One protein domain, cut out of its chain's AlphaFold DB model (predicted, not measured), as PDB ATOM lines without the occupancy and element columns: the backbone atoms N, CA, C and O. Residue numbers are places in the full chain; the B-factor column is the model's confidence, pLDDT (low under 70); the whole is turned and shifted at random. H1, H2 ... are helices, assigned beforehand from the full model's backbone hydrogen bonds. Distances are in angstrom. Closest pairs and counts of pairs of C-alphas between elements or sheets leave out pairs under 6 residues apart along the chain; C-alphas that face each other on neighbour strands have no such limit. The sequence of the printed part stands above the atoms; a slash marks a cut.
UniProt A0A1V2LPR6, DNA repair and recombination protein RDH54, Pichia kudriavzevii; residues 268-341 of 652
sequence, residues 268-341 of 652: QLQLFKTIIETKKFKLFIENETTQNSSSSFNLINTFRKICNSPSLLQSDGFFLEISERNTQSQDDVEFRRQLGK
ATOM      1  N   GLN A 268     -35.768  58.089 -13.406       91.69
ATOM      2  CA  GLN A 268     -36.630  56.937 -13.096       91.69
ATOM      3  C   GLN A 268     -37.505  56.584 -14.313       91.69
ATOM      4  O   GLN A 268     -37.568  55.420 -14.702       91.69
ATOM      5  N   LEU A 269     -38.091  57.589 -14.976       91.62
ATOM      6  CA  LEU A 269     -38.862  57.401 -16.212       91.62
ATOM      7  C   LEU A 269     -38.002  56.858 -17.365       91.62
ATOM      8  O   LEU A 269     -38.425  55.932 -18.055       91.62
ATOM      9  N   GLN A 270     -36.787  57.378 -17.555       88.69
ATOM     10  CA  GLN A 270     -35.846  56.867 -18.557       88.69
ATOM     11  C   GLN A 270     -35.491  55.394 -18.299       88.69
ATOM     12  O   GLN A 270     -35.508  54.596 -19.232       88.69
ATOM     13  N   LEU A 271     -35.226  55.017 -17.042       89.50
ATOM     14  CA  LEU A 271     -34.918  53.637 -16.653       89.50
ATOM     15  C   LEU A 271     -36.087  52.678 -16.916       89.50
ATOM     16  O   LEU A 271     -35.870  51.625 -17.515       89.50
ATOM     17  N   PHE A 272     -37.316  53.047 -16.530       91.44
ATOM     18  CA  PHE A 272     -38.506  52.253 -16.859       91.44
ATOM     19  C   PHE A 272     -38.667  52.094 -18.375       91.44
ATOM     20  O   PHE A 272     -38.868  50.978 -18.854       91.44
ATOM     21  N   LYS A 273     -38.516  53.187 -19.136       90.44
ATOM     22  CA  LYS A 273     -38.623  53.171 -20.598       90.44
ATOM     23  C   LYS A 273     -37.591  52.227 -21.235       90.44
ATOM     24  O   LYS A 273     -37.982  51.366 -22.015       90.44
ATOM     25  N   THR A 274     -36.310  52.321 -20.860       87.25
ATOM     26  CA  THR A 274     -35.254  51.433 -21.387       87.25
ATOM     27  C   THR A 274     -35.565  49.955 -21.142       87.25
ATOM     28  O   THR A 274     -35.381  49.139 -22.044       87.25
ATOM     29  N   ILE A 275     -36.068  49.593 -19.955       88.56
ATOM     30  CA  ILE A 275     -36.422  48.197 -19.661       88.56
ATOM     31  C   ILE A 275     -37.612  47.747 -20.518       88.56
ATOM     32  O   ILE A 275     -37.535  46.689 -21.133       88.56
ATOM     33  N   ILE A 276     -38.673  48.553 -20.625       88.56
ATOM     34  CA  ILE A 276     -39.876  48.217 -21.410       88.56
ATOM     35  C   ILE A 276     -39.573  48.092 -22.918       88.56
ATOM     36  O   ILE A 276     -40.152  47.258 -23.616       88.56
ATOM     37  N   GLU A 277     -38.636  48.882 -23.446       86.50
ATOM     38  CA  GLU A 277     -38.246  48.823 -24.862       86.50
ATOM     39  C   GLU A 277     -37.386  47.595 -25.220       86.50
ATOM     40  O   GLU A 277     -37.334  47.214 -26.396       86.50
ATOM     41  N   THR A 278     -36.756  46.962 -24.226       85.88
ATOM     42  CA  THR A 278     -35.799  45.856 -24.380       85.88
ATOM     43  C   THR A 278     -36.444  44.584 -24.951       85.88
ATOM     44  O   THR A 278     -37.535  44.182 -24.544       85.88
ATOM     45  N   LYS A 279     -35.732  43.876 -25.843       80.50
ATOM     46  CA  LYS A 279     -36.193  42.610 -26.455       80.50
ATOM     47  C   LYS A 279     -36.579  41.556 -25.415       80.50
ATOM     48  O   LYS A 279     -37.667  40.999 -25.498       80.50
ATOM     49  N   LYS A 280     -35.732  41.334 -24.403       78.62
ATOM     50  CA  LYS A 280     -35.998  40.414 -23.281       78.62
ATOM     51  C   LYS A 280     -37.289  40.737 -22.518       78.62
ATOM     52  O   LYS A 280     -37.968  39.809 -22.097       78.62
ATOM     53  N   PHE A 281     -37.654  42.014 -22.363       83.44
ATOM     54  CA  PHE A 281     -38.914  42.408 -21.718       83.44
ATOM     55  C   PHE A 281     -40.121  42.077 -22.602       83.44
ATOM     56  O   PHE A 281     -41.074  41.468 -22.128       83.44
ATOM     57  N   LYS A 282     -40.064  42.412 -23.895       83.50
ATOM     58  CA  LYS A 282     -41.137  42.103 -24.859       83.50
ATOM     59  C   LYS A 282     -41.365  40.596 -24.969       83.50
ATOM     60  O   LYS A 282     -42.457  40.125 -24.672       83.50
ATOM     61  N   LEU A 283     -40.291  39.833 -25.183       77.81
ATOM     62  CA  LEU A 283     -40.320  38.370 -25.191       77.81
ATOM     63  C   LEU A 283     -40.841  37.770 -23.873       77.81
ATOM     64  O   LEU A 283     -41.451  36.707 -23.909       77.81
ATOM     65  N   PHE A 284     -40.637  38.423 -22.725       77.69
ATOM     66  CA  PHE A 284     -41.188  37.996 -21.434       77.69
ATOM     67  C   PHE A 284     -42.702  38.266 -21.300       77.69
ATOM     68  O   PHE A 284     -43.415  37.454 -20.718       77.69
ATOM     69  N   ILE A 285     -43.203  39.373 -21.858       76.94
ATOM     70  CA  ILE A 285     -44.636  39.726 -21.895       76.94
ATOM     71  C   ILE A 285     -45.405  38.919 -22.968       76.94
ATOM     72  O   ILE A 285     -46.621  38.733 -22.856       76.94
ATOM     73  N   GLU A 286     -44.699  38.430 -23.991       74.25
ATOM     74  CA  GLU A 286     -45.231  37.654 -25.118       74.25
ATOM     75  C   GLU A 286     -45.203  36.128 -24.872       74.25
ATOM     76  O   GLU A 286     -46.200  35.451 -25.115       74.25
ATOM     77  N   ASN A 287     -44.100  35.564 -24.360       65.38
ATOM     78  CA  ASN A 287     -43.918  34.109 -24.218       65.38
ATOM     79  C   ASN A 287     -44.343  33.595 -22.827       65.38
ATOM     80  O   ASN A 287     -43.513  33.205 -22.004       65.38
ATOM     81  N   GLU A 288     -45.652  33.559 -22.564       57.69
ATOM     82  CA  GLU A 288     -46.252  33.156 -21.275       57.69
ATOM     83  C   GLU A 288     -46.203  31.635 -20.954       57.69
ATOM     84  O   GLU A 288     -47.093  31.099 -20.290       57.69
ATOM     85  N   THR A 289     -45.185  30.891 -21.396       50.62
ATOM     86  CA  THR A 289     -45.084  29.426 -21.207       50.62
ATOM     87  C   THR A 289     -44.535  29.010 -19.833       50.62
ATOM     88  O   THR A 289     -43.483  28.388 -19.712       50.62
ATOM     89  N   THR A 290     -45.302  29.325 -18.784       51.03
ATOM     90  CA  THR A 290     -45.450  28.587 -17.501       51.03
ATOM     91  C   THR A 290     -44.219  28.240 -16.631       51.03
ATOM     92  O   THR A 290     -44.421  27.713 -15.541       51.03
ATOM     93  N   GLN A 291     -42.970  28.504 -17.033       50.09
ATOM     94  CA  GLN A 291     -41.768  28.053 -16.295       50.09
ATOM     95  C   GLN A 291     -40.849  29.176 -15.773       50.09
ATOM     96  O   GLN A 291     -40.025  28.931 -14.895       50.09
ATOM     97  N   ASN A 292     -41.000  30.419 -16.244       55.72
ATOM     98  CA  ASN A 292     -40.055  31.518 -15.974       55.72
ATOM     99  C   ASN A 292     -40.462  32.468 -14.824       55.72
ATOM    100  O   ASN A 292     -40.118  33.651 -14.841       55.72
ATOM    101  N   SER A 293     -41.163  31.972 -13.798       61.41
ATOM    102  CA  SER A 293     -41.636  32.782 -12.655       61.41
ATOM    103  C   SER A 293     -40.512  33.532 -11.921       61.41
ATOM    104  O   SER A 293     -40.719  34.635 -11.416       61.41
ATOM    105  N   SER A 294     -39.300  32.970 -11.894       65.06
ATOM    106  CA  SER A 294     -38.093  33.602 -11.341       65.06
ATOM    107  C   SER A 294     -37.744  34.925 -12.038       65.06
ATOM    108  O   SER A 294     -37.461  35.919 -11.367       65.06
ATOM    109  N   SER A 295     -37.831  34.972 -13.370       71.06
ATOM    110  CA  SER A 295     -37.619  36.187 -14.164       71.06
ATOM    111  C   SER A 295     -38.680  37.249 -13.867       71.06
ATOM    112  O   SER A 295     -38.336  38.426 -13.748       71.06
ATOM    113  N   SER A 296     -39.939  36.844 -13.645       76.00
ATOM    114  CA  SER A 296     -41.023  37.742 -13.217       76.00
ATOM    115  C   SER A 296     -40.693  38.434 -11.894       76.00
ATOM    116  O   SER A 296     -40.781  39.659 -11.792       76.00
ATOM    117  N   PHE A 297     -40.262  37.671 -10.883       79.94
ATOM    118  CA  PHE A 297     -39.898  38.222  -9.575       79.94
ATOM    119  C   PHE A 297     -38.660  39.121  -9.639       79.94
ATOM    120  O   PHE A 297     -38.632  40.167  -8.985       79.94
ATOM    121  N   ASN A 298     -37.657  38.767 -10.446       85.38
ATOM    122  CA  ASN A 298     -36.485  39.616 -10.655       85.38
ATOM    123  C   ASN A 298     -36.875  40.954 -11.304       85.38
ATOM    124  O   ASN A 298     -36.481  42.005 -10.802       85.38
ATOM    125  N   LEU A 299     -37.730  40.937 -12.330       86.88
ATOM    126  CA  LEU A 299     -38.213  42.139 -13.013       86.88
ATOM    127  C   LEU A 299     -39.072  43.034 -12.100       86.88
ATOM    128  O   LEU A 299     -38.867  44.249 -12.065       86.88
ATOM    129  N   ILE A 300     -39.960  42.443 -11.290       88.44
ATOM    130  CA  ILE A 300     -40.692  43.151 -10.222       88.44
ATOM    131  C   ILE A 300     -39.711  43.828  -9.254       88.44
ATOM    132  O   ILE A 300     -39.871  45.001  -8.914       88.44
ATOM    133  N   ASN A 301     -38.665  43.119  -8.824       89.25
ATOM    134  CA  ASN A 301     -37.660  43.676  -7.922       89.25
ATOM    135  C   ASN A 301     -36.843  44.804  -8.575       89.25
ATOM    136  O   ASN A 301     -36.577  45.802  -7.907       89.25
ATOM    137  N   THR A 302     -36.503  44.720  -9.866       90.81
ATOM    138  CA  THR A 302     -35.851  45.815 -10.610       90.81
ATOM    139  C   THR A 302     -36.739  47.063 -10.669       90.81
ATOM    140  O   THR A 302     -36.264  48.161 -10.383       90.81
ATOM    141  N   PHE A 303     -38.038  46.920 -10.945       92.12
ATOM    142  CA  PHE A 303     -38.977  48.050 -10.932       92.12
ATOM    143  C   PHE A 303     -39.147  48.650  -9.522       92.12
ATOM    144  O   PHE A 303     -39.056  49.870  -9.376       92.12
ATOM    145  N   ARG A 304     -39.298  47.831  -8.465       93.12
ATOM    146  CA  ARG A 304     -39.334  48.317  -7.063       93.12
ATOM    147  C   ARG A 304     -38.039  49.045  -6.675       93.12
ATOM    148  O   ARG A 304     -38.098  50.075  -6.002       93.12
ATOM    149  N   LYS A 305     -36.873  48.584  -7.149       92.69
ATOM    150  CA  LYS A 305     -35.593  49.301  -6.994       92.69
ATOM    151  C   LYS A 305     -35.626  50.674  -7.671       92.69
ATOM    152  O   LYS A 305     -35.222  51.641  -7.034       92.69
ATOM    153  N   ILE A 306     -36.160  50.799  -8.892       92.69
ATOM    154  CA  ILE A 306     -36.296  52.102  -9.576       92.69
ATOM    155  C   ILE A 306     -37.232  53.041  -8.806       92.69
ATOM    156  O   ILE A 306     -36.867  54.200  -8.612       92.69
ATOM    157  N   CYS A 307     -38.391  52.564  -8.329       93.75
ATOM    158  CA  CYS A 307     -39.302  53.340  -7.472       93.75
ATOM    159  C   CYS A 307     -38.580  53.913  -6.237       93.75
ATOM    160  O   CYS A 307     -38.724  55.093  -5.911       93.75
ATOM    161  N   ASN A 308     -37.764  53.089  -5.571       93.62
ATOM    162  CA  ASN A 308     -37.056  53.469  -4.349       93.62
ATOM    163  C   ASN A 308     -35.841  54.375  -4.603       93.62
ATOM    164  O   ASN A 308     -35.776  55.469  -4.040       93.62
ATOM    165  N   SER A 309     -34.879  53.958  -5.431       91.75
ATOM    166  CA  SER A 309     -33.748  54.786  -5.867       91.75
ATOM    167  C   SER A 309     -33.023  54.179  -7.077       91.75
ATOM    168  O   SER A 309     -32.529  53.057  -6.967       91.75
ATOM    169  N   PRO A 310     -32.824  54.923  -8.187       90.50
ATOM    170  CA  PRO A 310     -31.986  54.490  -9.314       90.50
ATOM    171  C   PRO A 310     -30.594  53.948  -8.946       90.50
ATOM    172  O   PRO A 310     -30.091  53.048  -9.614       90.50
ATOM    173  N   SER A 311     -29.974  54.458  -7.873       88.38
ATOM    174  CA  SER A 311     -28.659  53.987  -7.401       88.38
ATOM    175  C   SER A 311     -28.639  52.502  -6.997       88.38
ATOM    176  O   SER A 311     -27.597  51.858  -7.105       88.38
ATOM    177  N   LEU A 312     -29.792  51.911  -6.644       89.12
ATOM    178  CA  LEU A 312     -29.938  50.475  -6.355       89.12
ATOM    179  C   LEU A 312     -29.673  49.566  -7.568       89.12
ATOM    180  O   LEU A 312     -29.547  48.353  -7.395       89.12
ATOM    181  N   LEU A 313     -29.605  50.127  -8.781       86.62
ATOM    182  CA  LEU A 313     -29.293  49.394 -10.010       86.62
ATOM    183  C   LEU A 313     -27.799  49.369 -10.362       86.62
ATOM    184  O   LEU A 313     -27.411  48.611 -11.246       86.62
ATOM    185  N   GLN A 314     -26.948  50.157  -9.690       81.81
ATOM    186  CA  GLN A 314     -25.526  50.284 -10.051       81.81
ATOM    187  C   GLN A 314     -24.779  48.933 -10.037       81.81
ATOM    188  O   GLN A 314     -23.879  48.719 -10.849       81.81
ATOM    189  N   SER A 315     -25.169  48.028  -9.137       74.50
ATOM    190  CA  SER A 315     -24.616  46.676  -8.985       74.50
ATOM    191  C   SER A 315     -25.660  45.569  -9.208       74.50
ATOM    192  O   SER A 315     -25.493  44.457  -8.708       74.50
ATOM    193  N   ASP A 316     -26.768  45.859  -9.900       83.75
ATOM    194  CA  ASP A 316     -27.830  44.879 -10.145       83.75
ATOM    195  C   ASP A 316     -27.538  44.052 -11.406       83.75
ATOM    196  O   ASP A 316     -27.733  44.509 -12.531       83.75
ATOM    197  N   GLY A 317     -27.045  42.823 -11.216       80.25
ATOM    198  CA  GLY A 317     -26.638  41.953 -12.324       80.25
ATOM    199  C   GLY A 317     -27.755  41.665 -13.332       80.25
ATOM    200  O   GLY A 317     -27.495  41.646 -14.531       80.25
ATOM    201  N   PHE A 318     -29.000  41.523 -12.867       83.19
ATOM    202  CA  PHE A 318     -30.156  41.243 -13.722       83.19
ATOM    203  C   PHE A 318     -30.541  42.446 -14.595       83.19
ATOM    204  O   PHE A 318     -30.783  42.285 -15.785       83.19
ATOM    205  N   PHE A 319     -30.519  43.671 -14.060       83.50
ATOM    206  CA  PHE A 319     -30.705  44.893 -14.848       83.50
ATOM    207  C   PHE A 319     -29.624  45.068 -15.924       83.50
ATOM    208  O   PHE A 319     -29.935  45.482 -17.045       83.50
ATOM    209  N   LEU A 320     -28.365  44.743 -15.609       80.19
ATOM    210  CA  LEU A 320     -27.265  44.788 -16.577       80.19
ATOM    211  C   LEU A 320     -27.436  43.736 -17.684       80.19
ATOM    212  O   LEU A 320     -27.239  44.052 -18.856       80.19
ATOM    213  N   GLU A 321     -27.849  42.521 -17.318       80.06
ATOM    214  CA  GLU A 321     -28.096  41.409 -18.239       80.06
ATOM    215  C   GLU A 321     -29.345  41.633 -19.112       80.06
ATOM    216  O   GLU A 321     -29.319  41.319 -20.304       80.06
ATOM    217  N   ILE A 322     -30.410  42.235 -18.566       78.75
ATOM    218  CA  ILE A 322     -31.579  42.682 -19.338       78.75
ATOM    219  C   ILE A 322     -31.186  43.777 -20.322       78.75
ATOM    220  O   ILE A 322     -31.512  43.658 -21.494       78.75
ATOM    221  N   SER A 323     -30.472  44.816 -19.878       72.81
ATOM    222  CA  SER A 323     -30.202  46.000 -20.708       72.81
ATOM    223  C   SER A 323     -29.276  45.742 -21.913       72.81
ATOM    224  O   SER A 323     -28.959  46.694 -22.619       72.81
ATOM    225  N   GLU A 324     -28.776  44.512 -22.104       66.81
ATOM    226  CA  GLU A 324     -27.799  44.127 -23.144       66.81
ATOM    227  C   GLU A 324     -26.517  45.005 -23.127       66.81
ATOM    228  O   GLU A 324     -25.802  45.134 -24.120       66.81
ATOM    229  N   ARG A 325     -26.200  45.606 -21.966       64.94
ATOM    230  CA  ARG A 325     -25.153  46.629 -21.795       64.94
ATOM    231  C   ARG A 325     -23.759  46.034 -21.673       64.94
ATOM    232  O   ARG A 325     -23.441  45.360 -20.688       64.94
ATOM    233  N   ASN A 326     -22.882  46.382 -22.609       57.81
ATOM    234  CA  ASN A 326     -21.503  45.916 -22.619       57.81
ATOM    235  C   ASN A 326     -20.716  46.523 -21.449       57.81
ATOM    236  O   ASN A 326     -20.412  47.710 -21.427       57.81
ATOM    237  N   THR A 327     -20.300  45.684 -20.496       57.75
ATOM    238  CA  THR A 327     -19.519  46.084 -19.303       57.75
ATOM    239  C   THR A 327     -18.162  46.742 -19.622       57.75
ATOM    240  O   THR A 327     -17.524  47.280 -18.723       57.75
ATOM    241  N   GLN A 328     -17.740  46.741 -20.890       58.69
ATOM    242  CA  GLN A 328     -16.515  47.375 -21.385       58.69
ATOM    243  C   GLN A 328     -16.764  48.617 -22.274       58.69
ATOM    244  O   GLN A 328     -15.796  49.235 -22.710       58.69
ATOM    245  N   SER A 329     -18.017  49.004 -22.560       66.50
ATOM    246  CA  SER A 329     -18.301  50.218 -23.347       66.50
ATOM    247  C   SER A 329     -18.111  51.479 -22.489       66.50
ATOM    248  O   SER A 329     -18.445  51.485 -21.301       66.50
ATOM    249  N   GLN A 330     -17.567  52.560 -23.064       64.44
ATOM    250  CA  GLN A 330     -17.358  53.801 -22.301       64.44
ATOM    251  C   GLN A 330     -18.687  54.438 -21.867       64.44
ATOM    252  O   GLN A 330     -18.787  54.918 -20.738       64.44
ATOM    253  N   ASP A 331     -19.717  54.368 -22.713       67.94
ATOM    254  CA  ASP A 331     -21.044  54.914 -22.420       67.94
ATOM    255  C   ASP A 331     -21.743  54.160 -21.281       67.94
ATOM    256  O   ASP A 331     -22.322  54.785 -20.391       67.94
ATOM    257  N   ASP A 332     -21.639  52.825 -21.228       68.88
ATOM    258  CA  ASP A 332     -22.208  52.042 -20.125       68.88
ATOM    259  C   ASP A 332     -21.428  52.227 -18.822       68.88
ATOM    260  O   ASP A 332     -22.026  52.228 -17.742       68.88
ATOM    261  N   VAL A 333     -20.107  52.419 -18.897       69.81
ATOM    262  CA  VAL A 333     -19.286  52.770 -17.730       69.81
ATOM    263  C   VAL A 333     -19.661  54.160 -17.206       69.81
ATOM    264  O   VAL A 333     -19.848  54.310 -15.996       69.81
ATOM    265  N   GLU A 334     -19.857  55.161 -18.072       71.50
ATOM    266  CA  GLU A 334     -20.329  56.480 -17.637       71.50
ATOM    267  C   GLU A 334     -21.760  56.423 -17.095       71.50
ATOM    268  O   GLU A 334     -22.026  57.008 -16.048       71.50
ATOM    269  N   PHE A 335     -22.671  55.678 -17.725       73.25
ATOM    270  CA  PHE A 335     -24.043  55.512 -17.243       73.25
ATOM    271  C   PHE A 335     -24.086  54.850 -15.854       73.25
ATOM    272  O   PHE A 335     -24.754  55.347 -14.943       73.25
ATOM    273  N   ARG A 336     -23.297  53.788 -15.627       73.12
ATOM    274  CA  ARG A 336     -23.123  53.180 -14.291       73.12
ATOM    275  C   ARG A 336     -22.505  54.171 -13.296       73.12
ATOM    276  O   ARG A 336     -22.935  54.223 -12.143       73.12
ATOM    277  N   ARG A 337     -21.547  55.003 -13.732       73.75
ATOM    278  CA  ARG A 337     -20.966  56.083 -12.913       73.75
ATOM    279  C   ARG A 337     -22.004  57.158 -12.568       73.75
ATOM    280  O   ARG A 337     -21.975  57.677 -11.457       73.75
ATOM    281  N   GLN A 338     -22.939  57.468 -13.467       72.69
ATOM    282  CA  GLN A 338     -24.056  58.382 -13.214       72.69
ATOM    283  C   GLN A 338     -25.037  57.821 -12.183       72.69
ATOM    284  O   GLN A 338     -25.366  58.543 -11.247       72.69
ATOM    285  N   LEU A 339     -25.415  56.539 -12.260       73.75
ATOM    286  CA  LEU A 339     -26.279  55.899 -11.251       73.75
ATOM    287  C   LEU A 339     -25.706  55.998  -9.820       73.75
ATOM    288  O   LEU A 339     -26.468  56.188  -8.871       73.75
ATOM    289  N   GLY A 340     -24.376  55.949  -9.664       65.06
ATOM    290  CA  GLY A 340     -23.696  56.135  -8.373       65.06
ATOM    291  C   GLY A 340     -23.512  57.593  -7.907       65.06
ATOM    292  O   GLY A 340     -23.254  57.834  -6.725       65.06
ATOM    293  N   LYS A 341     -23.650  58.601  -8.782       65.56
ATOM    294  CA  LYS A 341     -23.397  60.029  -8.474       65.56
ATOM    295  C   LYS A 341     -24.558  60.684  -7.694       65.56
ATOM    296  O   LYS A 341     -25.246  61.557  -8.215       65.56
TER     297      LYS A 341
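Overview. This is residues 268 to 341 of the 652 residues of the protein "DNA repair and recombination protein RDH54" of Pichia kudriavzevii (UniProt A0A1V2LPR6). H1 and then H2 lead out along one side, and the long helix H3 comes back alongside them, the opposite way to H1, with the short helix H5 in the middle beside H3 and by the H1 to H2 turn. Little H4 joins the far end of H3 to H6, which sits at one end of the longest axis, while residues 286 to 291 stick out at the other end. The printed part has 74 residues with six named helices, H1 to H6 in order along the chain, and no named strand: the class is all helix. It is compact, with a radius of gyration of the C-alphas of 12.6 A, and only just elongated, spanning 39 by 26 by 19 A.

Along the chain. Find C-alpha 268 at (-36.630, 56.937, -13.096); from there H1 runs through residues 268 to 277, 14.4 A from first to last C-alpha. One residue later comes H2, residues 279 to 286, 10.4 A long. Go on to C-alpha 293 at (-41.636, 32.782, -12.655), where H3 begins; it holds residues 293 to 308 and is the longest helix, 22.8 A. After Ser 309 you meet H4, residues 310 to 313, 5.8 A, and then H5, residues 317 to 322, 8.6 A. The last helix is H6, residues 330 to 340, which covers 15.5 A and ends with C-alpha 340 at (-23.696, 56.135, -8.373).

Arrangement. Begin with H3, the hub, which touches three other helices. With residues 303 to 307 alone it touches H1; their closest C-alphas, those of Gln 268 and Ile 306, are 6.0 A apart. These two helices run opposite ways at a shallow tilt of 25 degrees. With residues 302 to 306 alone H3 touches H4, where the closest C-alphas, of Lys 305 and Leu 312, are 5.8 A apart. With residues 298 to 302 alone it only just touches H5, with 3 pairs of C-alphas within 8 A; the closest, of Thr 302 and Phe 319, are 6.7 A apart, and the two lines are about perpendicular at 76 degrees. Now look at H2: it is near H3, with 7 pairs of C-alphas within 10 A. H2 is close to but not clearly touching H5, the closest C-alphas being those of Lys 280 and Ile 322, 6.3 A apart. H1 and H2 are also close but not clearly touching, with the C-alphas of Ile 275 and Phe 281 closest at 6.6 A; they are about perpendicular at 73 degrees, but only just. Move out to H6, which touches H4: the closest C-alphas, of Ser 311 and Leu 339, are 4.9 A apart. H6 is apart from H1, H2, H3 and H5. Along the backbones of H1, H2, H3, H5 and H6, each O i to N i+4 pair is within hydrogen-bond range; H4 is too short for such a pair, and its one O i to N i+3 pair is within range.

Size, cuts and confidence. The two C-alphas farthest apart are those of Thr 289 and Lys 341, at 39.6 A. The printed part has no cut. The links H1 to H2, H3 to H4 and H4 to H5 are tight, and those from H2 to H3 and from H5 to H6 are short, with 6 and 7 residues. Residues 286 to 291, of which 286 belongs to H2, stand free. The mean pLDDT of the printed part is 77.7; look for values under 70 at residues 287 to 294, 324 to 333 and 340 to 341.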